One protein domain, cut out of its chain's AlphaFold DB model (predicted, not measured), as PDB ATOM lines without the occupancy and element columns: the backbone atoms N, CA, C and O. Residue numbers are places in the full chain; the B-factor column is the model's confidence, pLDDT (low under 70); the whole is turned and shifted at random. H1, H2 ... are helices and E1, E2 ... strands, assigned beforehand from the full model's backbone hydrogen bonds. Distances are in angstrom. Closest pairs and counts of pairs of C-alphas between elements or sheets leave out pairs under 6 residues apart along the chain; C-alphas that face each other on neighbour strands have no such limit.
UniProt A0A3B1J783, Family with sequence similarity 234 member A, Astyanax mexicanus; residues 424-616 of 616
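What this domain is: This is residues 424 to 616 of the 616 residues of the protein "Family with sequence similarity 234 member A" of Astyanax mexicanus (UniProt A0A3B1J783). Three antiparallel sheets are stacked, with the five-strand sheet E5, E6, E7, E8, E12 in the middle: the four-strand sheet E1 to E4 covers one face with its strands nearly aligned, while H1 and H2 pack on the side away from it. The small sheet E9, E10, E11 is only partly face to face with the five-strand sheet, nearest to its edge strand E5, and residues 555 to 564 of the loop between E10 and E11 stick out as a long arm. The 193 printed residues, with twelve named strands and two named helices, run E1 to E11, H1, E12, H2 and are mostly strand. The whole is compact, with a radius of gyration of the C-alphas of 17.8 A and spans of 58 by 40 by 32 A.

Where its parts are: E1, residues 425 to 427, begins at C-alpha 425 (292.996, 412.533, 385.440). E2, residues 436 to 444, is 25.0 A long; E3, residues 447 to 453, and E4, residues 460 to 467, measure 19.2 A and 20.1 A. E5 is residues 476 to 479. E6, residues 485 to 494, is the longest strand, 28.3 A from C-alpha 485 (291.162, 410.001, 396.994) to C-alpha 494. E7 is residues 505 to 512 with 22.0 A, and E8 residues 519 to 524 with 15.7 A. E9, residues 530 to 538, E10, residues 543 to 550, and E11, residues 568 to 574, span 21.0 A, 22.2 A and 20.1 A. H1, residues 575 to 581, is 10.5 A long; E12 is residues 583 to 586. H2, residues 597 to 609, spans 18.3 A and ends at C-alpha 609 (282.768, 408.191, 407.503).

How they stand to each other: The largest sheet has the order E5, E6, E7, E8, E12, with E5 and E12 as edge strands, and is strongly twisted. E5 to E8 form a meander, each strand the antiparallel neighbour of the one before, as do E1 to E4 and E9 to E11. N 478 and O 486 of the hairpin E5 and E6 are 2.9 A apart, N 489 and O 510 of E6 and E7 2.8 A, N 511 and O 521 of E7 and E8 2.9 A, and N 520 and O 585 of E8 and E12 2.8 A, each within hydrogen-bond range. The sheet E1 to E4 and this sheet are face to face, the parts that face each other 10.5 A centre to centre and the strands of the one at 8 degrees to those of the other; the closest C-alphas of E4 and E6, those of Leu 467 and Glu 492, are 4.9 A apart. In it N 439 and O 451 of the hairpin E2 and E3 are 2.8 A apart. The sheet E9 to E11 and the largest sheet are face to face, their best planes 21 degrees apart and the strands of the one at 27 degrees to those of the other; the closest C-alphas of E5 and E9, those of Thr 476 and Ala 535, are 6.5 A apart. Between E10 and E11, N 548 and O 571 are 2.9 A apart. H1 and H2 are on the largest sheet, at heights of 8.8 A and 10.0 A; H2 lies over E8 and E12, across the strands at 78 degrees to E8 on the local plane. H1 touches H2 through residues 604 to 608 alone of H2, closest at the C-alphas of Lys 576 and His 608, 6.3 A, at a shallow tilt of 26 degrees, opposite ways. In H2 every O i to N i+4 pair is within hydrogen-bond range; in H1 0 of 3 are, but 3 of 4 O i to N i+3 pairs are.

The domain as a whole: The C-alphas of Asp 432 and Ala 560, 57.9 A apart, are the farthest. The printed part has no cut and ends at the chain's last residue, 616. The link E10 to E11, 17 residues, is long. Residues 497 to 502 and 555 to 564 stand free; without them the body spans 47 by 39 by 34 A. The mean pLDDT of the printed part is 77.9, and 48 residues are under 70, among them 494 to 506, 552 to 567 and 588 to 594.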
ATOM      1  N   PRO A 424     293.962 411.979 380.704       92.12
ATOM      2  CA  PRO A 424     294.275 411.429 382.012       92.12
ATOM      3  C   PRO A 424     293.886 412.383 383.144       92.12
ATOM      4  O   PRO A 424     294.108 413.594 383.053       92.12
ATOM      5  N   SER A 425     293.302 411.822 384.196       92.25
ATOM      6  CA  SER A 425     292.996 412.533 385.440       92.25
ATOM      7  C   SER A 425     293.847 411.978 386.580       92.25
ATOM      8  O   SER A 425     294.558 410.988 386.400       92.25
ATOM      9  N   PHE A 426     293.825 412.637 387.737       92.12
ATOM     10  CA  PHE A 426     294.724 412.326 388.847       92.12
ATOM     11  C   PHE A 426     293.961 412.151 390.161       92.12
ATOM     12  O   PHE A 426     292.896 412.743 390.369       92.12
ATOM     13  N   GLY A 427     294.514 411.335 391.052       91.50
ATOM     14  CA  GLY A 427     294.029 411.133 392.416       91.50
ATOM     15  C   GLY A 427     294.941 410.189 393.185       91.50
ATOM     16  O   GLY A 427     295.754 409.515 392.580       91.50
ATOM     17  N   HIS A 428     294.822 410.114 394.505       92.94
ATOM     18  CA  HIS A 428     295.673 409.240 395.320       92.94
ATOM     19  C   HIS A 428     294.949 407.915 395.569       92.94
ATOM     20  O   HIS A 428     294.061 407.840 396.406       92.94
ATOM     21  N   TYR A 429     295.241 406.859 394.823       94.50
ATOM     22  CA  TYR A 429     294.625 405.558 395.084       94.50
ATOM     23  C   TYR A 429     295.229 404.904 396.323       94.50
ATOM     24  O   TYR A 429     294.512 404.326 397.140       94.50
ATOM     25  N   ASN A 430     296.542 405.030 396.481       92.00
ATOM     26  CA  ASN A 430     297.256 404.591 397.670       92.00
ATOM     27  C   ASN A 430     297.692 405.802 398.533       92.00
ATOM     28  O   ASN A 430     297.364 406.947 398.232       92.00
ATOM     29  N   THR A 431     298.375 405.549 399.652       89.38
ATOM     30  CA  THR A 431     298.777 406.577 400.630       89.38
ATOM     31  C   THR A 431     300.253 406.983 400.531       89.38
ATOM     32  O   THR A 431     300.832 407.450 401.514       89.38
ATOM     33  N   ASP A 432     300.890 406.806 399.371       88.50
ATOM     34  CA  ASP A 432     302.316 407.095 399.174       88.50
ATOM     35  C   ASP A 432     302.641 408.584 398.929       88.50
ATOM     36  O   ASP A 432     303.815 408.961 398.874       88.50
ATOM     37  N   GLY A 433     301.611 409.432 398.834       84.31
ATOM     38  CA  GLY A 433     301.730 410.878 398.628       84.31
ATOM     39  C   GLY A 433     302.055 411.291 397.188       84.31
ATOM     40  O   GLY A 433     302.279 412.478 396.936       84.31
ATOM     41  N   VAL A 434     302.086 410.339 396.252       87.94
ATOM     42  CA  VAL A 434     302.229 410.580 394.817       87.94
ATOM     43  C   VAL A 434     300.849 410.437 394.163       87.94
ATOM     44  O   VAL A 434     300.165 409.441 394.379       87.94
ATOM     45  N   PRO A 435     300.401 411.411 393.354       90.75
ATOM     46  CA  PRO A 435     299.159 411.260 392.611       90.75
ATOM     47  C   PRO A 435     299.264 410.135 391.579       90.75
ATOM     48  O   PRO A 435     300.150 410.138 390.721       90.75
ATOM     49  N   ASP A 436     298.304 409.223 391.632       94.56
ATOM     50  CA  ASP A 436     298.096 408.136 390.687       94.56
ATOM     51  C   ASP A 436     297.343 408.631 389.443       94.56
ATOM     52  O   ASP A 436     296.585 409.609 389.480       94.56
ATOM     53  N   VAL A 437     297.567 407.958 388.314       95.06
ATOM     54  CA  VAL A 437     297.053 408.362 386.999       95.06
ATOM     55  C   VAL A 437     295.834 407.527 386.637       95.06
ATOM     56  O   VAL A 437     295.916 406.306 386.558       95.06
ATOM     57  N   VAL A 438     294.711 408.179 386.355       95.75
ATOM     58  CA  VAL A 438     293.475 407.528 385.908       95.75
ATOM     59  C   VAL A 438     293.330 407.689 384.400       95.75
ATOM     60  O   VAL A 438     293.300 408.809 383.880       95.75
ATOM     61  N   LEU A 439     293.220 406.564 383.702       94.75
ATOM     62  CA  LEU A 439     293.104 406.460 382.253       94.75
ATOM     63  C   LEU A 439     291.749 405.873 381.859       94.75
ATOM     64  O   LEU A 439     291.243 404.971 382.527       94.75
ATOM     65  N   GLU A 440     291.203 406.351 380.743       93.69
ATOM     66  CA  GLU A 440     290.056 405.741 380.070       93.69
ATOM     67  C   GLU A 440     290.481 405.275 378.680       93.69
ATOM     68  O   GLU A 440     290.839 406.079 377.815       93.69
ATOM     69  N   GLU A 441     290.456 403.963 378.493       92.19
ATOM     70  CA  GLU A 441     290.896 403.250 377.301       92.19
ATOM     71  C   GLU A 441     289.689 402.708 376.530       92.19
ATOM     72  O   GLU A 441     288.770 402.152 377.133       92.19
ATOM     73  N   ASP A 442     289.700 402.826 375.205       90.50
ATOM     74  CA  ASP A 442     288.691 402.198 374.350       90.50
ATOM     75  C   ASP A 442     288.935 400.683 374.262       90.50
ATOM     76  O   ASP A 442     290.052 400.244 373.958       90.50
ATOM     77  N   GLN A 443     287.898 399.885 374.531       87.44
ATOM     78  CA  GLN A 443     287.888 398.433 374.312       87.44
ATOM     79  C   GLN A 443     287.035 398.016 373.104       87.44
ATOM     80  O   GLN A 443     286.989 396.830 372.778       87.44
ATOM     81  N   GLY A 444     286.396 398.962 372.412       84.38
ATOM     82  CA  GLY A 444     285.414 398.685 371.368       84.38
ATOM     83  C   GLY A 444     284.043 398.311 371.937       84.38
ATOM     84  O   GLY A 444     283.857 398.205 373.148       84.38
ATOM     85  N   ASN A 445     283.051 398.136 371.055       83.81
ATOM     86  CA  ASN A 445     281.663 397.801 371.418       83.81
ATOM     87  C   ASN A 445     281.097 398.686 372.547       83.81
ATOM     88  O   ASN A 445     280.597 398.157 373.538       83.81
ATOM     89  N   THR A 446     281.277 400.012 372.437       84.50
ATOM     90  CA  THR A 446     280.832 401.014 373.435       84.50
ATOM     91  C   THR A 446     281.272 400.716 374.875       84.50
ATOM     92  O   THR A 446     280.683 401.196 375.843       84.50
ATOM     93  N   THR A 447     282.353 399.948 375.028       87.94
ATOM     94  CA  THR A 447     282.941 399.572 376.311       87.94
ATOM     95  C   THR A 447     284.267 400.295 376.484       87.94
ATOM     96  O   THR A 447     285.138 400.259 375.615       87.94
ATOM     97  N   LYS A 448     284.437 400.946 377.632       91.44
ATOM     98  CA  LYS A 448     285.697 401.543 378.056       91.44
ATOM     99  C   LYS A 448     286.288 400.775 379.216       91.44
ATOM    100  O   LYS A 448     285.578 400.267 380.082       91.44
ATOM    101  N   ARG A 449     287.610 400.770 379.286       92.38
ATOM    102  CA  ARG A 449     288.357 400.312 380.450       92.38
ATOM    103  C   ARG A 449     288.875 401.515 381.212       92.38
ATOM    104  O   ARG A 449     289.658 402.301 380.687       92.38
ATOM    105  N   VAL A 450     288.460 401.638 382.465       94.12
ATOM    106  CA  VAL A 450     289.035 402.601 383.401       94.12
ATOM    107  C   VAL A 450     290.192 401.919 384.117       94.12
ATOM    108  O   VAL A 450     290.012 400.846 384.693       94.12
ATOM    109  N   VAL A 451     291.379 402.521 384.076       95.19
ATOM    110  CA  VAL A 451     292.606 401.987 384.680       95.19
ATOM    111  C   VAL A 451     293.216 403.040 385.596       95.19
ATOM    112  O   VAL A 451     293.352 404.192 385.203       95.19
ATOM    113  N   ILE A 452     293.608 402.643 386.805       96.81
ATOM    114  CA  ILE A 452     294.372 403.479 387.731       96.81
ATOM    115  C   ILE A 452     295.799 402.938 387.784       96.81
ATOM    116  O   ILE A 452     296.016 401.784 388.166       96.81
ATOM    117  N   LEU A 453     296.757 403.761 387.368       96.19
ATOM    118  CA  LEU A 453     298.186 403.476 387.391       96.19
ATOM    119  C   LEU A 453     298.843 404.138 388.598       96.19
ATOM    120  O   LEU A 453     298.594 405.308 388.866       96.19
ATOM    121  N   ASP A 454     299.742 403.408 389.246       94.06
ATOM    122  CA  ASP A 454     300.625 403.920 390.288       94.06
ATOM    123  C   ASP A 454     301.485 405.066 389.740       94.06
ATOM    124  O   ASP A 454     302.278 404.866 388.814       94.06
ATOM    125  N   GLY A 455     301.355 406.257 390.321       90.94
ATOM    126  CA  GLY A 455     302.111 407.440 389.920       90.94
ATOM    127  C   GLY A 455     303.625 407.267 390.068       90.94
ATOM    128  O   GLY A 455     304.399 407.871 389.322       90.94
ATOM    129  N   LYS A 456     304.075 406.399 390.980       88.81
ATOM    130  CA  LYS A 456     305.494 406.151 391.251       88.81
ATOM    131  C   LYS A 456     306.112 405.104 390.330       88.81
ATOM    132  O   LYS A 456     307.281 405.234 389.967       88.81
ATOM    133  N   THR A 457     305.365 404.054 389.982       91.50
ATOM    134  CA  THR A 457     305.911 402.890 389.255       91.50
ATOM    135  C   THR A 457     305.318 402.657 387.867       91.50
ATOM    136  O   THR A 457     305.875 401.865 387.106       91.50
ATOM    137  N   GLY A 458     304.194 403.295 387.534       92.31
ATOM    138  CA  GLY A 458     303.442 403.072 386.297       92.31
ATOM    139  C   GLY A 458     302.651 401.761 386.264       92.31
ATOM    140  O   GLY A 458     302.053 401.424 385.240       92.31
ATOM    141  N   ARG A 459     302.644 400.982 387.354       95.19
ATOM    142  CA  ARG A 459     301.941 399.693 387.425       95.19
ATOM    143  C   ARG A 459     300.442 399.887 387.602       95.19
ATOM    144  O   ARG A 459     300.007 400.818 388.263       95.19
ATOM    145  N   VAL A 460     299.648 398.963 387.070       95.75
ATOM    146  CA  VAL A 460     298.194 398.968 387.268       95.75
ATOM    147  C   VAL A 460     297.869 398.639 388.728       95.75
ATOM    148  O   VAL A 460     298.193 397.550 389.196       95.75
ATOM    149  N   LEU A 461     297.221 399.572 389.428       95.31
ATOM    150  CA  LEU A 461     296.692 399.384 390.784       95.31
ATOM    151  C   LEU A 461     295.257 398.860 390.757       95.31
ATOM    152  O   LEU A 461     294.878 398.032 391.582       95.31
ATOM    153  N   TRP A 462     294.461 399.333 389.797       95.94
ATOM    154  CA  TRP A 462     293.056 398.968 389.667       95.94
ATOM    155  C   TRP A 462     292.587 399.092 388.218       95.94
ATOM    156  O   TRP A 462     293.076 399.941 387.472       95.94
ATOM    157  N   SER A 463     291.623 398.264 387.815       94.56
ATOM    158  CA  SER A 463     290.949 398.422 386.528       94.56
ATOM    159  C   SER A 463     289.535 397.855 386.535       94.56
ATOM    160  O   SER A 463     289.309 396.810 387.144       94.56
ATOM    161  N   ALA A 464     288.631 398.478 385.782       91.56
ATOM    162  CA  ALA A 464     287.287 397.971 385.518       91.56
ATOM    163  C   ALA A 464     286.836 398.308 384.093       91.56
ATOM    164  O   ALA A 464     287.265 399.314 383.527       91.56
ATOM    165  N   SER A 465     285.945 397.487 383.539       90.62
ATOM    166  CA  SER A 465     285.257 397.775 382.277       90.62
ATOM    167  C   SER A 465     283.876 398.361 382.568       90.62
ATOM    168  O   SER A 465     283.154 397.851 383.423       90.62
ATOM    169  N   LEU A 466     283.532 399.447 381.882       88.31
ATOM    170  CA  LEU A 466     282.259 400.158 381.980       88.31
ATOM    171  C   LEU A 466     281.760 400.468 380.567       88.31
ATOM    172  O   LEU A 466     282.563 400.702 379.668       88.31
ATOM    173  N   LEU A 467     280.449 400.530 380.370       87.69
ATOM    174  CA  LEU A 467     279.894 401.079 379.132       87.69
ATOM    175  C   LEU A 467     280.037 402.607 379.134       87.69
ATOM    176  O   LEU A 467     280.071 403.226 380.204       87.69
ATOM    177  N   PHE A 468     280.158 403.227 377.961       84.12
ATOM    178  CA  PHE A 468     280.309 404.679 377.838       84.12
ATOM    179  C   PHE A 468     279.648 405.249 376.585       84.12
ATOM    180  O   PHE A 468     279.521 404.566 375.574       84.12
ATOM    181  N   TRP A 469     279.354 406.549 376.643       81.69
ATOM    182  CA  TRP A 469     278.871 407.336 375.513       81.69
ATOM    183  C   TRP A 469     279.894 408.375 375.055       81.69
ATOM    184  O   TRP A 469     280.800 408.775 375.795       81.69
ATOM    185  N   THR A 470     279.716 408.861 373.827       65.69
ATOM    186  CA  THR A 470     280.652 409.723 373.079       65.69
ATOM    187  C   THR A 470     280.894 411.112 373.692       65.69
ATOM    188  O   THR A 470     281.749 411.847 373.201       65.69
ATOM    189  N   GLN A 471     280.218 411.454 374.796       70.12
ATOM    190  CA  GLN A 471     280.392 412.704 375.551       70.12
ATOM    191  C   GLN A 471     280.456 412.489 377.075       70.12
ATOM    192  O   GLN A 471     280.145 413.395 377.850       70.12
ATOM    193  N   SER A 472     280.843 411.294 377.541       74.75
ATOM    194  CA  SER A 472     280.906 411.037 378.983       74.75
ATOM    195  C   SER A 472     281.919 411.961 379.678       74.75
ATOM    196  O   SER A 472     283.049 412.080 379.187       74.75
ATOM    197  N   PRO A 473     281.565 412.602 380.811       82.62
ATOM    198  CA  PRO A 473     282.507 413.436 381.540       82.62
ATOM    199  C   PRO A 473     283.727 412.637 381.997       82.62
ATOM    200  O   PRO A 473     283.648 411.440 382.283       82.62
ATOM    201  N   ARG A 474     284.864 413.326 382.100       86.81
ATOM    202  CA  ARG A 474     286.118 412.704 382.534       86.81
ATOM    203  C   ARG A 474     286.035 412.273 384.004       86.81
ATOM    204  O   ARG A 474     285.344 412.934 384.789       86.81
ATOM    205  N   PRO A 475     286.787 411.236 384.404       91.56
ATOM    206  CA  PRO A 475     286.935 410.884 385.801       91.56
ATOM    207  C   PRO A 475     287.497 412.053 386.608       91.56
ATOM    208  O   PRO A 475     288.289 412.864 386.123       91.56
ATOM    209  N   THR A 476     287.086 412.127 387.865       90.94
ATOM    210  CA  THR A 476     287.641 413.074 388.829       90.94
ATOM    211  C   THR A 476     287.852 412.378 390.161       90.94
ATOM    212  O   THR A 476     287.326 411.287 390.398       90.94
ATOM    213  N   SER A 477     288.623 412.998 391.044       91.94
ATOM    214  CA  SER A 477     288.861 412.469 392.374       91.94
ATOM    215  C   SER A 477     288.784 413.574 393.423       91.94
ATOM    216  O   SER A 477     288.978 414.749 393.117       91.94
ATOM    217  N   VAL A 478     288.455 413.199 394.659       90.38
ATOM    218  CA  VAL A 478     288.470 414.113 395.808       90.38
ATOM    219  C   VAL A 478     289.332 413.521 396.909       90.38
ATOM    220  O   VAL A 478     289.039 412.428 397.402       90.38
ATOM    221  N   LEU A 479     290.375 414.253 397.302       88.56
ATOM    222  CA  LEU A 479     291.313 413.846 398.343       88.56
ATOM    223  C   LEU A 479     290.635 413.772 399.719       88.56
ATOM    224  O   LEU A 479     289.854 414.638 400.129       88.56
ATOM    225  N   THR A 480     290.950 412.717 400.462       88.94
ATOM    226  CA  THR A 480     290.491 412.511 401.838       88.94
ATOM    227  C   THR A 480     291.560 412.923 402.849       88.94
ATOM    228  O   THR A 480     292.747 412.978 402.535       88.94
ATOM    229  N   LEU A 481     291.162 413.155 404.105       86.25
ATOM    230  CA  LEU A 481     292.103 413.389 405.216       86.25
ATOM    231  C   LEU A 481     293.049 412.203 405.467       86.25
ATOM    232  O   LEU A 481     294.055 412.363 406.149       86.25
ATOM    233  N   ASN A 482     292.726 411.026 404.932       85.38
ATOM    234  CA  ASN A 482     293.512 409.806 405.088       85.38
ATOM    235  C   ASN A 482     294.512 409.598 403.938       85.38
ATOM    236  O   ASN A 482     294.989 408.483 403.748       85.38
ATOM    237  N   SER A 483     294.800 410.649 403.159       86.81
ATOM    238  CA  SER A 483     295.804 410.654 402.084       86.81
ATOM    239  C   SER A 483     295.515 409.735 400.891       86.81
ATOM    240  O   SER A 483     296.413 409.490 400.098       86.81
ATOM    241  N   TYR A 484     294.275 409.268 400.731       91.38
ATOM    242  CA  TYR A 484     293.775 408.663 399.492       91.38
ATOM    243  C   TYR A 484     292.589 409.474 398.955       91.38
ATOM    244  O   TYR A 484     291.940 410.199 399.708       91.38
ATOM    245  N   SER A 485     292.267 409.346 397.677       93.19
ATOM    246  CA  SER A 485     291.162 410.001 396.994       93.19
ATOM    247  C   SER A 485     290.005 409.036 396.770       93.19
ATOM    248  O   SER A 485     290.182 407.840 396.543       93.19
ATOM    249  N   VAL A 486     288.792 409.575 396.796       93.38
ATOM    250  CA  VAL A 486     287.605 408.893 396.275       93.38
ATOM    251  C   VAL A 486     287.464 409.264 394.812       93.38
ATOM    252  O   VAL A 486     287.512 410.450 394.484       93.38
ATOM    253  N   PHE A 487     287.292 408.272 393.944       94.50
ATOM    254  CA  PHE A 487     287.202 408.488 392.502       94.50
ATOM    255  C   PHE A 487     285.745 408.460 392.058       94.50
ATOM    256  O   PHE A 487     284.975 407.603 392.489       94.50
ATOM    257  N   MET A 488     285.381 409.396 391.191       93.56
ATOM    258  CA  MET A 488     284.064 409.489 390.579       93.56
ATOM    259  C   MET A 488     284.204 409.262 389.076       93.56
ATOM    260  O   MET A 488     284.948 409.972 388.396       93.56
ATOM    261  N   LEU A 489     283.501 408.243 388.586       92.69
ATOM    262  CA  LEU A 489     283.525 407.768 387.207       92.69
ATOM    263  C   LEU A 489     282.132 407.911 386.585       92.69
ATOM    264  O   LEU A 489     281.119 407.937 387.289       92.69
ATOM    265  N   TRP A 490     282.090 407.944 385.259       90.00
ATOM    266  CA  TRP A 490     280.864 408.048 384.469       90.00
ATOM    267  C   TRP A 490     280.757 406.855 383.533       90.00
ATOM    268  O   TRP A 490     281.768 406.431 382.976       90.00
ATOM    269  N   GLY A 491     279.561 406.321 383.336       87.38
ATOM    270  CA  GLY A 491     279.335 405.235 382.386       87.38
ATOM    271  C   GLY A 491     277.856 404.956 382.178       87.38
ATOM    272  O   GLY A 491     277.007 405.676 382.701       87.38
ATOM    273  N   GLU A 492     277.555 403.916 381.422       82.19
ATOM    274  CA  GLU A 492     276.184 403.505 381.122       82.19
ATOM    275  C   GLU A 492     275.872 402.134 381.694       82.19
ATOM    276  O   GLU A 492     276.764 401.336 382.007       82.19
ATOM    277  N   ARG A 493     274.576 401.844 381.774       70.81
ATOM    278  CA  ARG A 493     274.090 400.502 382.041       70.81
ATOM    279  C   ARG A 493     272.943 400.136 381.117       70.81
ATOM    280  O   ARG A 493     271.985 400.888 380.960       70.81
ATOM    281  N   LEU A 494     273.006 398.921 380.578       60.81
ATOM    282  CA  LEU A 494     271.892 398.327 379.848       60.81
ATOM    283  C   LEU A 494     270.775 397.966 380.833       60.81
ATOM    284  O   LEU A 494     270.942 397.116 381.714       60.81
ATOM    285  N   SER A 495     269.621 398.608 380.680       54.38
ATOM    286  CA  SER A 495     268.398 398.218 381.368       54.38
ATOM    287  C   SER A 495     267.694 397.126 380.547       54.38
ATOM    288  O   SER A 495     267.102 397.376 379.498       54.38
ATOM    289  N   HIS A 496     267.748 395.865 380.995       46.03
ATOM    290  CA  HIS A 496     266.898 394.822 380.413       46.03
ATOM    291  C   HIS A 496     265.452 395.047 380.866       46.03
ATOM    292  O   HIS A 496     265.022 394.559 381.911       46.03
ATOM    293  N   SER A 497     264.683 395.809 380.088       43.31
ATOM    294  CA  SER A 497     263.237 395.888 380.274       43.31
ATOM    295  C   SER A 497     262.579 394.717 379.531       43.31
ATOM    296  O   SER A 497     262.687 394.599 378.314       43.31
ATOM    297  N   ASN A 498     261.867 393.840 380.250       46.50
ATOM    298  CA  ASN A 498     261.066 392.741 379.677       46.50
ATOM    299  C   ASN A 498     259.791 393.231 378.950       46.50
ATOM    300  O   ASN A 498     258.808 392.500 378.829       46.50
ATOM    301  N   LYS A 499     259.764 394.484 378.492       39.16
ATOM    302  CA  LYS A 499     258.670 395.057 377.710       39.16
ATOM    303  C   LYS A 499     259.245 395.591 376.406       39.16
ATOM    304  O   LYS A 499     260.327 396.159 376.384       39.16
ATOM    305  N   THR A 500     258.514 395.371 375.321       37.66
ATOM    306  CA  THR A 500     258.822 395.743 373.932       37.66
ATOM    307  C   THR A 500     258.830 397.262 373.707       37.66
ATOM    308  O   THR A 500     258.096 397.783 372.872       37.66
ATOM    309  N   SER A 501     259.640 397.987 374.469       38.53
ATOM    310  CA  SER A 501     259.969 399.396 374.287       38.53
ATOM    311  C   SER A 501     261.488 399.504 374.256       38.53
ATOM    312  O   SER A 501     262.149 398.885 375.089       38.53
ATOM    313  N   PHE A 502     262.011 400.234 373.270       37.38
ATOM    314  CA  PHE A 502     263.428 400.547 373.071       37.38
ATOM    315  C   PHE A 502     264.184 400.680 374.403       37.38
ATOM    316  O   PHE A 502     263.702 401.359 375.309       37.38
ATOM    317  N   ALA A 503     265.323 399.989 374.529       41.56
ATOM    318  CA  ALA A 503     266.170 400.052 375.716       41.56
ATOM    319  C   ALA A 503     266.470 401.523 376.029       41.56
ATOM    320  O   ALA A 503     267.047 402.221 375.201       41.56
ATOM    321  N   ALA A 504     266.018 402.006 377.186       45.94
ATOM    322  CA  ALA A 504     266.383 403.335 377.640       45.94
ATOM    323  C   ALA A 504     267.844 403.262 378.099       45.94
ATOM    324  O   ALA A 504     268.162 402.520 379.033       45.94
ATOM    325  N   GLU A 505     268.721 403.976 377.397       55.94
ATOM    326  CA  GLU A 505     270.116 404.177 377.782       55.94
ATOM    327  C   GLU A 505     270.129 404.936 379.120       55.94
ATOM    328  O   GLU A 505     269.806 406.123 379.193       55.94
ATOM    329  N   GLU A 506     270.406 404.229 380.220       69.06
ATOM    330  CA  GLU A 506     270.493 404.830 381.553       69.06
ATOM    331  C   GLU A 506     271.955 405.185 381.844       69.06
ATOM    332  O   GLU A 506     272.800 404.318 382.101       69.06
ATOM    333  N   HIS A 507     272.261 406.483 381.840       83.75
ATOM    334  CA  HIS A 507     273.548 406.974 382.327       83.75
ATOM    335  C   HIS A 507     273.679 406.694 383.832       83.75
ATOM    336  O   HIS A 507     272.692 406.635 384.571       83.75
ATOM    337  N   SER A 508     274.908 406.532 384.310       85.81
ATOM    338  CA  SER A 508     275.209 406.247 385.711       85.81
ATOM    339  C   SER A 508     276.496 406.933 386.168       85.81
ATOM    340  O   SER A 508     277.458 407.084 385.409       85.81
ATOM    341  N   THR A 509     276.518 407.338 387.436       89.25
ATOM    342  CA  THR A 509     277.742 407.743 388.137       89.25
ATOM    343  C   THR A 509     278.216 406.619 389.039       89.25
ATOM    344  O   THR A 509     277.411 405.976 389.714       89.25
ATOM    345  N   PHE A 510     279.526 406.399 389.083       91.31
ATOM    346  CA  PHE A 510     280.146 405.380 389.923       91.31
ATOM    347  C   PHE A 510     281.126 406.025 390.896       91.31
ATOM    348  O   PHE A 510     281.986 406.802 390.481       91.31
ATOM    349  N   LEU A 511     281.032 405.689 392.182       93.56
ATOM    350  CA  LEU A 511     282.030 406.070 393.181       93.56
ATOM    351  C   LEU A 511     282.883 404.860 393.563       93.56
ATOM    352  O   LEU A 511     282.359 403.825 393.980       93.56
ATOM    353  N   LEU A 512     284.200 405.023 393.465       94.38
ATOM    354  CA  LEU A 512     285.201 404.040 393.863       94.38
ATOM    355  C   LEU A 512     285.892 404.487 395.153       94.38
ATOM    356  O   LEU A 512     286.458 405.582 395.235       94.38
ATOM    357  N   HIS A 513     285.886 403.595 396.139       93.81
ATOM    358  CA  HIS A 513     286.636 403.744 397.379       93.81
ATOM    359  C   HIS A 513     287.863 402.819 397.345       93.81
ATOM    360  O   HIS A 513     287.672 401.604 397.292       93.81
ATOM    361  N   PRO A 514     289.109 403.322 397.450       93.00
ATOM    362  CA  PRO A 514     290.309 402.481 397.320       93.00
ATOM    363  C   PRO A 514     290.380 401.290 398.287       93.00
ATOM    364  O   PRO A 514     290.772 400.198 397.895       93.00
ATOM    365  N   ASN A 515     289.904 401.451 399.530       91.50
ATOM    366  CA  ASN A 515     289.828 400.347 400.507       91.50
ATOM    367  C   ASN A 515     288.746 399.287 400.209       91.50
ATOM    368  O   ASN A 515     288.698 398.262 400.885       91.50
ATOM    369  N   HIS A 516     287.878 399.516 399.220       91.06
ATOM    370  CA  HIS A 516     286.850 398.576 398.771       91.06
ATOM    371  C   HIS A 516     286.947 398.388 397.246       91.06
ATOM    372  O   HIS A 516     285.998 398.685 396.524       91.06
ATOM    373  N   PRO A 517     288.083 397.883 396.726       89.81
ATOM    374  CA  PRO A 517     288.398 397.915 395.295       89.81
ATOM    375  C   PRO A 517     287.507 397.005 394.442       89.81
ATOM    376  O   PRO A 517     287.436 397.167 393.228       89.81
ATOM    377  N   GLN A 518     286.835 396.048 395.081       88.00
ATOM    378  CA  GLN A 518     285.921 395.108 394.439       88.00
ATOM    379  C   GLN A 518     284.511 395.677 394.273       88.00
ATOM    380  O   GLN A 518     283.630 394.960 393.811       88.00
ATOM    381  N   VAL A 519     284.266 396.919 394.704       89.25
ATOM    382  CA  VAL A 519     282.927 397.497 394.779       89.25
ATOM    383  C   VAL A 519     282.885 398.913 394.204       89.25
ATOM    384  O   VAL A 519     283.755 399.736 394.483       89.25
ATOM    385  N   LEU A 520     281.824 399.212 393.456       90.62
ATOM    386  CA  LEU A 520     281.450 400.550 393.005       90.62
ATOM    387  C   LEU A 520     280.066 400.915 393.548       90.62
ATOM    388  O   LEU A 520     279.152 400.092 393.529       90.62
ATOM    389  N   LEU A 521     279.895 402.157 394.006       90.44
ATOM    390  CA  LEU A 521     278.564 402.707 394.270       90.44
ATOM    391  C   LEU A 521     278.010 403.317 392.986       90.44
ATOM    392  O   LEU A 521     278.519 404.335 392.533       90.44
ATOM    393  N   GLU A 522     276.977 402.707 392.415       89.69
ATOM    394  CA  GLU A 522     276.288 403.183 391.214       89.69
ATOM    395  C   GLU A 522     275.095 404.048 391.596       89.69
ATOM    396  O   GLU A 522     274.189 403.585 392.284       89.69
ATOM    397  N   ARG A 523     275.029 405.272 391.081       87.44
ATOM    398  CA  ARG A 523     273.805 406.073 391.072       87.44
ATOM    399  C   ARG A 523     273.291 406.191 389.638       87.44
ATOM    400  O   ARG A 523     273.994 406.694 388.764       87.44
ATOM    401  N   ARG A 524     272.054 405.739 389.417       82.12
ATOM    402  CA  ARG A 524     271.396 405.736 388.101       82.12
ATOM    403  C   ARG A 524     270.736 407.068 387.786       82.12
ATOM    404  O   ARG A 524     270.346 407.798 388.698       82.12
ATOM    405  N   ASN A 525     270.570 407.332 386.494       67.75
ATOM    406  CA  ASN A 525     269.875 408.498 385.956       67.75
ATOM    407  C   ASN A 525     270.413 409.827 386.529       67.75
ATOM    408  O   ASN A 525     269.661 410.613 387.119       67.75
ATOM    409  N   PRO A 526     271.730 410.104 386.405       67.12
ATOM    410  CA  PRO A 526     272.240 411.449 386.592       67.12
ATOM    411  C   PRO A 526     271.670 412.369 385.503       67.12
ATOM    412  O   PRO A 526     271.084 411.916 384.521       67.12
ATOM    413  N   THR A 527     271.835 413.677 385.690       66.50
ATOM    414  CA  THR A 527     271.376 414.686 384.732       66.50
ATOM    415  C   THR A 527     271.870 414.357 383.321       66.50
ATOM    416  O   THR A 527     273.054 414.078 383.134       66.50
ATOM    417  N   GLN A 528     270.959 414.360 382.347       64.38
ATOM    418  CA  GLN A 528     271.290 414.134 380.941       64.38
ATOM    419  C   GLN A 528     272.025 415.359 380.366       64.38
ATOM    420  O   GLN A 528     271.887 416.468 380.883       64.38
ATOM    421  N   ASN A 529     272.833 415.132 379.330       72.62
ATOM    422  CA  ASN A 529     273.540 416.159 378.556       72.62
ATOM    423  C   ASN A 529     274.441 417.068 379.404       72.62
ATOM    424  O   ASN A 529     274.247 418.279 379.535       72.62
ATOM    425  N   ILE A 530     275.448 416.442 380.018       74.88
ATOM    426  CA  ILE A 530     276.447 417.114 380.850       74.88
ATOM    427  C   ILE A 530     277.463 417.812 379.951       74.88
ATOM    428  O   ILE A 530     278.311 417.172 379.338       74.88
ATOM    429  N   MET A 531     277.411 419.138 379.933       73.31
ATOM    430  CA  MET A 531     278.343 419.974 379.182       73.31
ATOM    431  C   MET A 531     279.646 420.218 379.958       73.31
ATOM    432  O   MET A 531     280.724 420.298 379.373       73.31
ATOM    433  N   SER A 532     279.568 420.322 381.290       75.12
ATOM    434  CA  SER A 532     280.739 420.475 382.159       75.12
ATOM    435  C   SER A 532     280.515 419.836 383.528       75.12
ATOM    436  O   SER A 532     279.400 419.810 384.050       75.12
ATOM    437  N   PHE A 533     281.589 419.319 384.119       82.62
ATOM    438  CA  PHE A 533     281.567 418.614 385.395       82.62
ATOM    439  C   PHE A 533     282.825 418.915 386.205       82.62
ATOM    440  O   PHE A 533     283.932 418.936 385.662       82.62
ATOM    441  N   LYS A 534     282.659 419.100 387.518       82.56
ATOM    442  CA  LYS A 534     283.783 419.282 388.438       82.56
ATOM    443  C   LYS A 534     283.455 418.825 389.850       82.56
ATOM    444  O   LYS A 534     282.452 419.256 390.413       82.56
ATOM    445  N   ALA A 535     284.327 418.022 390.453       85.44
ATOM    446  CA  ALA A 535     284.293 417.792 391.894       85.44
ATOM    447  C   ALA A 535     285.047 418.907 392.628       85.44
ATOM    448  O   ALA A 535     286.113 419.345 392.197       85.44
ATOM    449  N   VAL A 536     284.463 419.390 393.721       81.62
ATOM    450  CA  VAL A 536     284.968 420.521 394.501       81.62
ATOM    451  C   VAL A 536     284.782 420.273 395.993       81.62
ATOM    452  O   VAL A 536     283.821 419.634 396.433       81.62
ATOM    453  N   LEU A 537     285.694 420.826 396.782       80.00
ATOM    454  CA  LEU A 537     285.537 420.957 398.222       80.00
ATOM    455  C   LEU A 537     284.979 422.333 398.541       80.00
ATOM    456  O   LEU A 537     285.553 423.352 398.173       80.00
ATOM    457  N   LEU A 538     283.839 422.338 399.219       72.50
ATOM    458  CA  LEU A 538     283.171 423.543 399.683       72.50
ATOM    459  C   LEU A 538     283.147 423.555 401.213       72.50
ATOM    460  O   LEU A 538     283.384 422.547 401.892       72.50
ATOM    461  N   GLU A 539     282.829 424.719 401.759       66.75
ATOM    462  CA  GLU A 539     282.693 425.008 403.181       66.75
ATOM    463  C   GLU A 539     283.999 424.847 403.957       66.75
ATOM    464  O   GLU A 539     284.029 424.202 405.013       66.75
ATOM    465  N   ARG A 540     285.078 425.438 403.428       64.62
ATOM    466  CA  ARG A 540     286.440 425.348 403.992       64.62
ATOM    467  C   ARG A 540     286.899 423.894 404.169       64.62
ATOM    468  O   ARG A 540     287.353 423.506 405.245       64.62
ATOM    469  N   GLY A 541     286.678 423.071 403.147       61.69
ATOM    470  CA  GLY A 541     287.124 421.680 403.142       61.69
ATOM    471  C   GLY A 541     286.207 420.693 403.885       61.69
ATOM    472  O   GLY A 541     286.563 419.530 404.073       61.69
ATOM    473  N   ARG A 542     285.020 421.108 404.354       67.00
ATOM    474  CA  ARG A 542     284.153 420.224 405.161       67.00
ATOM    475  C   ARG A 542     283.282 419.295 404.328       67.00
ATOM    476  O   ARG A 542     282.965 418.194 404.795       67.00
ATOM    477  N   HIS A 543     282.880 419.707 403.125       74.88
ATOM    478  CA  HIS A 543     281.976 418.934 402.278       74.88
ATOM    479  C   HIS A 543     282.508 418.802 400.853       74.88
ATOM    480  O   HIS A 543     282.706 419.795 400.159       74.88
ATOM    481  N   ALA A 544     282.667 417.556 400.406       85.44
ATOM    482  CA  ALA A 544     282.885 417.260 399.002       85.44
ATOM    483  C   ALA A 544     281.554 417.252 398.251       85.44
ATOM    484  O   ALA A 544     280.594 416.563 398.633       85.44
ATOM    485  N   CYS A 545     281.531 418.014 397.172       86.38
ATOM    486  CA  CYS A 545     280.409 418.163 396.271       86.38
ATOM    487  C   CYS A 545     280.904 418.003 394.839       86.38
ATOM    488  O   CYS A 545     282.099 418.070 394.560       86.38
ATOM    489  N   TYR A 546     279.973 417.834 393.919       86.62
ATOM    490  CA  TYR A 546     280.251 417.984 392.509       86.62
ATOM    491  C   TYR A 546     279.244 418.938 391.875       86.62
ATOM    492  O   TYR A 546     278.112 419.096 392.342       86.62
ATOM    493  N   LEU A 547     279.719 419.620 390.843       85.75
ATOM    494  CA  LEU A 547     278.989 420.587 390.050       85.75
ATOM    495  C   LEU A 547     278.789 419.995 388.663       85.75
ATOM    496  O   LEU A 547     279.734 419.468 388.074       85.75
ATOM    497  N   VAL A 548     277.563 420.082 388.166       83.38
ATOM    498  CA  VAL A 548     277.177 419.634 386.829       83.38
ATOM    499  C   VAL A 548     276.528 420.806 386.121       83.38
ATOM    500  O   VAL A 548     275.605 421.412 386.656       83.38
ATOM    501  N   LEU A 549     277.011 421.112 384.927       79.50
ATOM    502  CA  LEU A 549     276.375 422.045 384.013       79.50
ATOM    503  C   LEU A 549     275.738 421.231 382.890       79.50
ATOM    504  O   LEU A 549     276.446 420.546 382.153       79.50
ATOM    505  N   SER A 550     274.414 421.284 382.786       78.44
ATOM    506  CA  SER A 550     273.626 420.521 381.812       78.44
ATOM    507  C   SER A 550     272.781 421.435 380.929       78.44
ATOM    508  O   SER A 550     272.336 422.487 381.390       78.44
ATOM    509  N   GLY A 551     272.540 421.044 379.679       72.88
ATOM    510  CA  GLY A 551     271.698 421.781 378.728       72.88
ATOM    511  C   GLY A 551     271.305 420.918 377.527       72.88
ATOM    512  O   GLY A 551     271.811 419.811 377.389       72.88
ATOM    513  N   ALA A 552     270.399 421.400 376.671       64.44
ATOM    514  CA  ALA A 552     269.954 420.642 375.497       64.44
ATOM    515  C   ALA A 552     271.072 420.420 374.461       64.44
ATOM    516  O   ALA A 552     271.945 421.272 374.272       64.44
ATOM    517  N   ASP A 553     270.999 419.287 373.757       53.34
ATOM    518  CA  ASP A 553     271.926 418.941 372.680       53.34
ATOM    519  C   ASP A 553     271.713 419.867 371.480       53.34
ATOM    520  O   ASP A 553     270.728 419.766 370.750       53.34
ATOM    521  N   GLY A 554     272.675 420.754 371.225       49.31
ATOM    522  CA  GLY A 554     272.656 421.665 370.073       49.31
ATOM    523  C   GLY A 554     272.760 420.981 368.700       49.31
ATOM    524  O   GLY A 554     272.897 421.671 367.694       49.31
ATOM    525  N   THR A 555     272.735 419.645 368.635       41.94
ATOM    526  CA  THR A 555     272.863 418.847 367.406       41.94
ATOM    527  C   THR A 555     271.530 418.368 366.821       41.94
ATOM    528  O   THR A 555     271.538 417.828 365.720       41.94
ATOM    529  N   GLN A 556     270.393 418.571 367.502       39.91
ATOM    530  CA  GLN A 556     269.050 418.265 366.977       39.91
ATOM    531  C   GLN A 556     268.190 419.526 366.823       39.91
ATOM    532  O   GLN A 556     267.118 419.648 367.411       39.91
ATOM    533  N   VAL A 557     268.655 420.483 366.021       40.00
ATOM    534  CA  VAL A 557     267.773 421.546 365.523       40.00
ATOM    535  C   VAL A 557     267.293 421.122 364.140       40.00
ATOM    536  O   VAL A 557     267.931 421.423 363.136       40.00
ATOM    537  N   ASP A 558     266.187 420.376 364.101       34.94
ATOM    538  CA  ASP A 558     265.352 420.342 362.900       34.94
ATOM    539  C   ASP A 558     264.776 421.751 362.697       34.94
ATOM    540  O   ASP A 558     264.288 422.387 363.634       34.94
ATOM    541  N   ASP A 559     264.853 422.238 361.461       38.16
ATOM    542  CA  ASP A 559     264.621 423.622 361.016       38.16
ATOM    543  C   ASP A 559     263.153 424.109 361.126       38.16
ATOM    544  O   ASP A 559     262.695 424.987 360.395       38.16
ATOM    545  N   ALA A 560     262.363 423.549 362.041       38.19
ATOM    546  CA  ALA A 560     260.971 423.914 362.237       38.19
ATOM    547  C   ALA A 560     260.535 423.704 363.692       38.19
ATOM    548  O   ALA A 560     259.973 422.670 364.027       38.19
ATOM    549  N   VAL A 561     260.778 424.709 364.542       33.62
ATOM    550  CA  VAL A 561     259.834 425.294 365.524       33.62
ATOM    551  C   VAL A 561     260.613 426.309 366.373       33.62
ATOM    552  O   VAL A 561     261.383 425.980 367.271       33.62
ATOM    553  N   LEU A 562     260.390 427.591 366.083       43.75
ATOM    554  CA  LEU A 562     260.779 428.718 366.928       43.75
ATOM    555  C   LEU A 562     259.906 428.735 368.198       43.75
ATOM    556  O   LEU A 562     258.985 429.539 368.304       43.75
ATOM    557  N   SER A 563     260.168 427.852 369.166       35.53
ATOM    558  CA  SER A 563     259.688 428.021 370.544       35.53
ATOM    559  C   SER A 563     260.478 427.166 371.537       35.53
ATOM    560  O   SER A 563     260.290 425.956 371.597       35.53
ATOM    561  N   GLY A 564     261.292 427.821 372.371       41.91
ATOM    562  CA  GLY A 564     261.802 427.259 373.627       41.91
ATOM    563  C   GLY A 564     263.158 426.567 373.529       41.91
ATOM    564  O   GLY A 564     263.228 425.346 373.505       41.91
ATOM    565  N   ALA A 565     264.249 427.338 373.555       49.06
ATOM    566  CA  ALA A 565     265.550 426.776 373.909       49.06
ATOM    567  C   ALA A 565     265.499 426.312 375.375       49.06
ATOM    568  O   ALA A 565     265.207 427.124 376.263       49.06
ATOM    569  N   GLU A 566     265.750 425.026 375.635       55.19
ATOM    570  CA  GLU A 566     265.780 424.515 377.005       55.19
ATOM    571  C   GLU A 566     266.862 425.233 377.833       55.19
ATOM    572  O   GLU A 566     267.944 425.548 377.323       55.19
ATOM    573  N   PRO A 567     266.576 425.547 379.106       66.19
ATOM    574  CA  PRO A 567     267.502 426.273 379.956       66.19
ATOM    575  C   PRO A 567     268.762 425.470 380.275       66.19
ATOM    576  O   PRO A 567     268.701 424.286 380.597       66.19
ATOM    577  N   VAL A 568     269.903 426.159 380.292       75.75
ATOM    578  CA  VAL A 568     271.130 425.622 380.884       75.75
ATOM    579  C   VAL A 568     270.979 425.640 382.406       75.75
ATOM    580  O   VAL A 568     270.609 426.663 382.985       75.75
ATOM    581  N   VAL A 569     271.271 424.523 383.068       79.50
ATOM    582  CA  VAL A 569     271.132 424.369 384.520       79.50
ATOM    583  C   VAL A 569     272.482 424.034 385.136       79.50
ATOM    584  O   VAL A 569     273.138 423.072 384.743       79.50
ATOM    585  N   LEU A 570     272.884 424.828 386.126       82.38
ATOM    586  CA  LEU A 570     274.004 424.529 387.009       82.38
ATOM    587  C   LEU A 570     273.473 423.848 388.272       82.38
ATOM    588  O   LEU A 570     272.677 424.428 389.010       82.38
ATOM    589  N   THR A 571     273.930 422.634 388.541       83.88
ATOM    590  CA  THR A 571     273.522 421.832 389.695       83.88
ATOM    591  C   THR A 571     274.702 421.593 390.620       83.88
ATOM    592  O   THR A 571     275.745 421.110 390.185       83.88
ATOM    593  N   LYS A 572     274.510 421.850 391.916       85.12
ATOM    594  CA  LYS A 572     275.397 421.379 392.984       85.12
ATOM    595  C   LYS A 572     274.789 420.174 393.670       85.12
ATOM    596  O   LYS A 572     273.614 420.193 394.039       85.12
ATOM    597  N   ARG A 573     275.623 419.172 393.948       85.12
ATOM    598  CA  ARG A 573     275.224 418.007 394.732       85.12
ATOM    599  C   ARG A 573     276.333 417.497 395.641       85.12
ATOM    600  O   ARG A 573     277.503 417.487 395.271       85.12
ATOM    601  N   LYS A 574     275.972 417.090 396.856       85.19
ATOM    602  CA  LYS A 574     276.906 416.555 397.851       85.19
ATOM    603  C   LYS A 574     277.142 415.063 397.623       85.19
ATOM    604  O   LYS A 574     276.194 414.286 397.637       85.19
ATOM    605  N   ILE A 575     278.409 414.643 397.553       86.75
ATOM    606  CA  ILE A 575     278.787 413.239 397.277       86.75
ATOM    607  C   ILE A 575     278.180 412.270 398.304       86.75
ATOM    608  O   ILE A 575     277.765 411.169 397.968       86.75
ATOM    609  N   LYS A 576     278.088 412.673 399.577       84.12
ATOM    610  CA  LYS A 576     277.532 411.816 400.640       84.12
ATOM    611  C   LYS A 576     276.033 411.562 400.529       84.12
ATOM    612  O   LYS A 576     275.569 410.590 401.116       84.12
ATOM    613  N   ASP A 577     275.294 412.439 399.859       83.19
ATOM    614  CA  ASP A 577     273.858 412.235 399.679       83.19
ATOM    615  C   ASP A 577     273.614 411.184 398.577       83.19
ATOM    616  O   ASP A 577     272.690 410.385 398.697       83.19
ATOM    617  N   ASP A 578     274.515 411.076 397.591       83.31
ATOM    618  CA  ASP A 578     274.468 410.017 396.572       83.31
ATOM    619  C   ASP A 578     274.656 408.622 397.167       83.31
ATOM    620  O   ASP A 578     274.020 407.682 396.713       83.31
ATOM    621  N   VAL A 579     275.440 408.484 398.241       84.31
ATOM    622  CA  VAL A 579     275.672 407.195 398.922       84.31
ATOM    623  C   VAL A 579     274.367 406.536 399.374       84.31
ATOM    624  O   VAL A 579     274.305 405.313 399.424       84.31
ATOM    625  N   LEU A 580     273.329 407.312 399.704       78.81
ATOM    626  CA  LEU A 580     272.016 406.782 400.100       78.81
ATOM    627  C   LEU A 580     271.163 406.366 398.896       78.81
ATOM    628  O   LEU A 580     270.354 405.449 399.010       78.81
ATOM    629  N   GLU A 581     271.343 407.033 397.760       81.94
ATOM    630  CA  GLU A 581     270.606 406.773 396.517       81.94
ATOM    631  C   GLU A 581     271.299 405.742 395.616       81.94
ATOM    632  O   GLU A 581     270.696 405.250 394.663       81.94
ATOM    633  N   SER A 582     272.561 405.410 395.894       85.75
ATOM    634  CA  SER A 582     273.333 404.459 395.101       85.75
ATOM    635  C   SER A 582     272.978 403.007 395.401       85.75
ATOM    636  O   SER A 582     272.641 402.653 396.531       85.75
ATOM    637  N   SER A 583     273.144 402.141 394.406       86.38
ATOM    638  CA  SER A 583     273.247 400.692 394.567       86.38
ATOM    639  C   SER A 583     274.717 400.267 394.636       86.38
ATOM    640  O   SER A 583     275.607 400.997 394.200       86.38
ATOM    641  N   VAL A 584     274.991 399.105 395.224       86.69
ATOM    642  CA  VAL A 584     276.355 398.596 395.407       86.69
ATOM    643  C   VAL A 584     276.624 397.505 394.380       86.69
ATOM    644  O   VAL A 584     275.889 396.523 394.311       86.69
ATOM    645  N   LEU A 585     277.676 397.676 393.582       83.50
ATOM    646  CA  LEU A 585     278.019 396.782 392.478       83.50
ATOM    647  C   LEU A 585     279.391 396.157 392.664       83.50
ATOM    648  O   LEU A 585     280.342 396.859 392.988       83.50
ATOM    649  N   GLY A 586     279.508 394.860 392.386       81.12
ATOM    650  CA  GLY A 586     280.800 394.188 392.272       81.12
ATOM    651  C   GLY A 586     281.554 394.590 390.998       81.12
ATOM    652  O   GLY A 586     280.954 394.728 389.934       81.12
ATOM    653  N   VAL A 587     282.872 394.750 391.096       78.62
ATOM    654  CA  VAL A 587     283.773 394.986 389.960       78.62
ATOM    655  C   VAL A 587     284.158 393.635 389.340       78.62
ATOM    656  O   VAL A 587     284.748 392.805 390.024       78.62
ATOM    657  N   GLY A 588     283.861 393.418 388.050       59.84
ATOM    658  CA  GLY A 588     284.413 392.290 387.275       59.84
ATOM    659  C   GLY A 588     283.510 391.072 387.015       59.84
ATOM    660  O   GLY A 588     284.007 389.950 387.051       59.84
ATOM    661  N   GLY A 589     282.224 391.252 386.694       48.53
ATOM    662  CA  GLY A 589     281.385 390.162 386.171       48.53
ATOM    663  C   GLY A 589     280.298 390.654 385.214       48.53
ATOM    664  O   GLY A 589     279.664 391.669 385.496       48.53
ATOM    665  N   ASP A 590     280.081 389.921 384.114       42.66
ATOM    666  CA  ASP A 590     279.029 390.173 383.104       42.66
ATOM    667  C   ASP A 590     277.599 390.025 383.651       42.66
ATOM    668  O   ASP A 590     276.632 390.455 383.034       42.66
ATOM    669  N   GLU A 591     277.448 389.507 384.863       46.19
ATOM    670  CA  GLU A 591     276.234 389.618 385.656       46.19
ATOM    671  C   GLU A 591     276.668 389.934 387.083       46.19
ATOM    672  O   GLU A 591     277.591 389.314 387.615       46.19
ATOM    673  N   GLY A 592     276.053 390.957 387.682       51.31
ATOM    674  CA  GLY A 592     276.460 391.505 388.970       51.31
ATOM    675  C   GLY A 592     276.648 390.412 390.018       51.31
ATOM    676  O   GLY A 592     275.676 389.810 390.471       51.31
ATOM    677  N   VAL A 593     277.900 390.188 390.426       55.16
ATOM    678  CA  VAL A 593     278.207 389.363 391.594       55.16
ATOM    679  C   VAL A 593     277.426 389.960 392.758       55.16
ATOM    680  O   VAL A 593     277.638 391.120 393.116       55.16
ATOM    681  N   ALA A 594     276.481 389.189 393.295       59.81
ATOM    682  CA  ALA A 594     275.642 389.630 394.394       59.81
ATOM    683  C   ALA A 594     276.539 389.996 395.582       59.81
ATOM    684  O   ALA A 594     277.176 389.136 396.194       59.81
ATOM    685  N   VAL A 595     276.619 391.291 395.877       70.56
ATOM    686  CA  VAL A 595     277.343 391.794 397.040       70.56
ATOM    687  C   VAL A 595     276.535 391.407 398.273       70.56
ATOM    688  O   VAL A 595     275.321 391.616 398.320       70.56
ATOM    689  N   SER A 596     277.185 390.794 399.264       77.44
ATOM    690  CA  SER A 596     276.501 390.441 400.512       77.44
ATOM    691  C   SER A 596     275.969 391.700 401.204       77.44
ATOM    692  O   SER A 596     276.593 392.760 401.142       77.44
ATOM    693  N   ARG A 597     274.835 391.585 401.902       78.00
ATOM    694  CA  ARG A 597     274.232 392.716 402.625       78.00
ATOM    695  C   ARG A 597     275.193 393.339 403.645       78.00
ATOM    696  O   ARG A 597     275.247 394.557 403.766       78.00
ATOM    697  N   ASP A 598     275.998 392.519 404.315       77.81
ATOM    698  CA  ASP A 598     276.995 392.989 405.285       77.81
ATOM    699  C   ASP A 598     278.092 393.830 404.610       77.81
ATOM    700  O   ASP A 598     278.524 394.858 405.134       77.81
ATOM    701  N   GLN A 599     278.522 393.428 403.411       79.19
ATOM    702  CA  GLN A 599     279.477 394.189 402.609       79.19
ATOM    703  C   GLN A 599     278.851 395.481 402.070       79.19
ATOM    704  O   GLN A 599     279.527 396.507 402.016       79.19
ATOM    705  N   GLU A 600     277.564 395.458 401.726       83.94
ATOM    706  CA  GLU A 600     276.807 396.644 401.329       83.94
ATOM    707  C   GLU A 600     276.773 397.701 402.444       83.94
ATOM    708  O   GLU A 600     277.154 398.855 402.232       83.94
ATOM    709  N   GLU A 601     276.362 397.292 403.648       84.25
ATOM    710  CA  GLU A 601     276.278 398.164 404.821       84.25
ATOM    711  C   GLU A 601     277.667 398.695 405.212       84.25
ATOM    712  O   GLU A 601     277.824 399.894 405.453       84.25
ATOM    713  N   SER A 602     278.698 397.843 405.166       85.50
ATOM    714  CA  SER A 602     280.088 398.229 405.440       85.50
ATOM    715  C   SER A 602     280.620 399.281 404.459       85.50
ATOM    716  O   SER A 602     281.219 400.273 404.884       85.50
ATOM    717  N   VAL A 603     280.375 399.112 403.155       86.00
ATOM    718  CA  VAL A 603     280.818 400.069 402.129       86.00
ATOM    719  C   VAL A 603     280.099 401.404 402.304       86.00
ATOM    720  O   VAL A 603     280.749 402.452 402.340       86.00
ATOM    721  N   ARG A 604     278.770 401.400 402.476       86.94
ATOM    722  CA  ARG A 604     277.999 402.634 402.712       86.94
ATOM    723  C   ARG A 604     278.485 403.365 403.961       86.94
ATOM    724  O   ARG A 604     278.655 404.587 403.943       86.94
ATOM    725  N   GLU A 605     278.769 402.629 405.034       87.44
ATOM    726  CA  GLU A 605     279.331 403.202 406.252       87.44
ATOM    727  C   GLU A 605     280.716 403.827 406.016       87.44
ATOM    728  O   GLU A 605     280.965 404.947 406.478       87.44
ATOM    729  N   ALA A 606     281.598 403.161 405.264       87.19
ATOM    730  CA  ALA A 606     282.910 403.698 404.909       87.19
ATOM    731  C   ALA A 606     282.781 405.050 404.187       87.19
ATOM    732  O   ALA A 606     283.400 406.036 404.598       87.19
ATOM    733  N   PHE A 607     281.885 405.143 403.199       86.56
ATOM    734  CA  PHE A 607     281.601 406.396 402.496       86.56
ATOM    735  C   PHE A 607     281.009 407.485 403.414       86.56
ATOM    736  O   PHE A 607     281.390 408.659 403.331       86.56
ATOM    737  N   HIS A 608     280.120 407.135 404.348       84.88
ATOM    738  CA  HIS A 608     279.585 408.102 405.314       84.88
ATOM    739  C   HIS A 608     280.651 408.641 406.277       84.88
ATOM    740  O   HIS A 608     280.589 409.816 406.672       84.88
ATOM    741  N   ARG A 609     281.654 407.825 406.617       85.56
ATOM    742  CA  ARG A 609     282.768 408.191 407.503       85.56
ATOM    743  C   ARG A 609     283.849 409.032 406.821       85.56
ATOM    744  O   ARG A 609     284.637 409.652 407.535       85.56
ATOM    745  N   LEU A 610     283.844 409.139 405.488       85.62
ATOM    746  CA  LEU A 610     284.812 409.945 404.738       85.62
ATOM    747  C   LEU A 610     284.911 411.377 405.267       85.62
ATOM    748  O   LEU A 610     283.908 412.057 405.526       85.62
ATOM    749  N   ARG A 611     286.143 411.852 405.391       85.50
ATOM    750  CA  ARG A 611     286.477 413.247 405.660       85.50
ATOM    751  C   ARG A 611     287.419 413.702 404.566       85.50
ATOM    752  O   ARG A 611     288.315 412.954 404.191       85.50
ATOM    753  N   PHE A 612     287.184 414.895 404.054       85.50
ATOM    754  CA  PHE A 612     287.855 415.396 402.867       85.50
ATOM    755  C   PHE A 612     288.939 416.406 403.243       85.50
ATOM    756  O   PHE A 612     288.860 417.020 404.307       85.50
ATOM    757  N   SER A 613     289.961 416.508 402.401       79.88
ATOM    758  CA  SER A 613     291.067 417.454 402.540       79.88
ATOM    759  C   SER A 613     291.161 418.278 401.275       79.88
ATOM    760  O   SER A 613     291.077 417.710 400.187       79.88
ATOM    761  N   ASP A 614     291.418 419.576 401.408       68.75
ATOM    762  CA  ASP A 614     291.912 420.341 400.267       68.75
ATOM    763  C   ASP A 614     293.257 419.738 399.826       68.75
ATOM    764  O   ASP A 614     294.070 419.325 400.668       68.75
ATOM    765  N   GLU A 615     293.458 419.631 398.512       59.03
ATOM    766  CA  GLU A 615     294.767 419.313 397.941       59.03
ATOM    767  C   GLU A 615     295.717 420.456 398.318       59.03
ATOM    768  O   GLU A 615     295.465 421.611 397.970       59.03
ATOM    769  N   LYS A 616     296.741 420.144 399.119       38.94
ATOM    770  CA  LYS A 616     297.737 421.115 399.585       38.94
ATOM    771  C   LYS A 616     298.767 421.430 398.518       38.94
ATOM    772  O   LYS A 616     299.330 420.453 397.966       38.94
TER     773      LYS A 616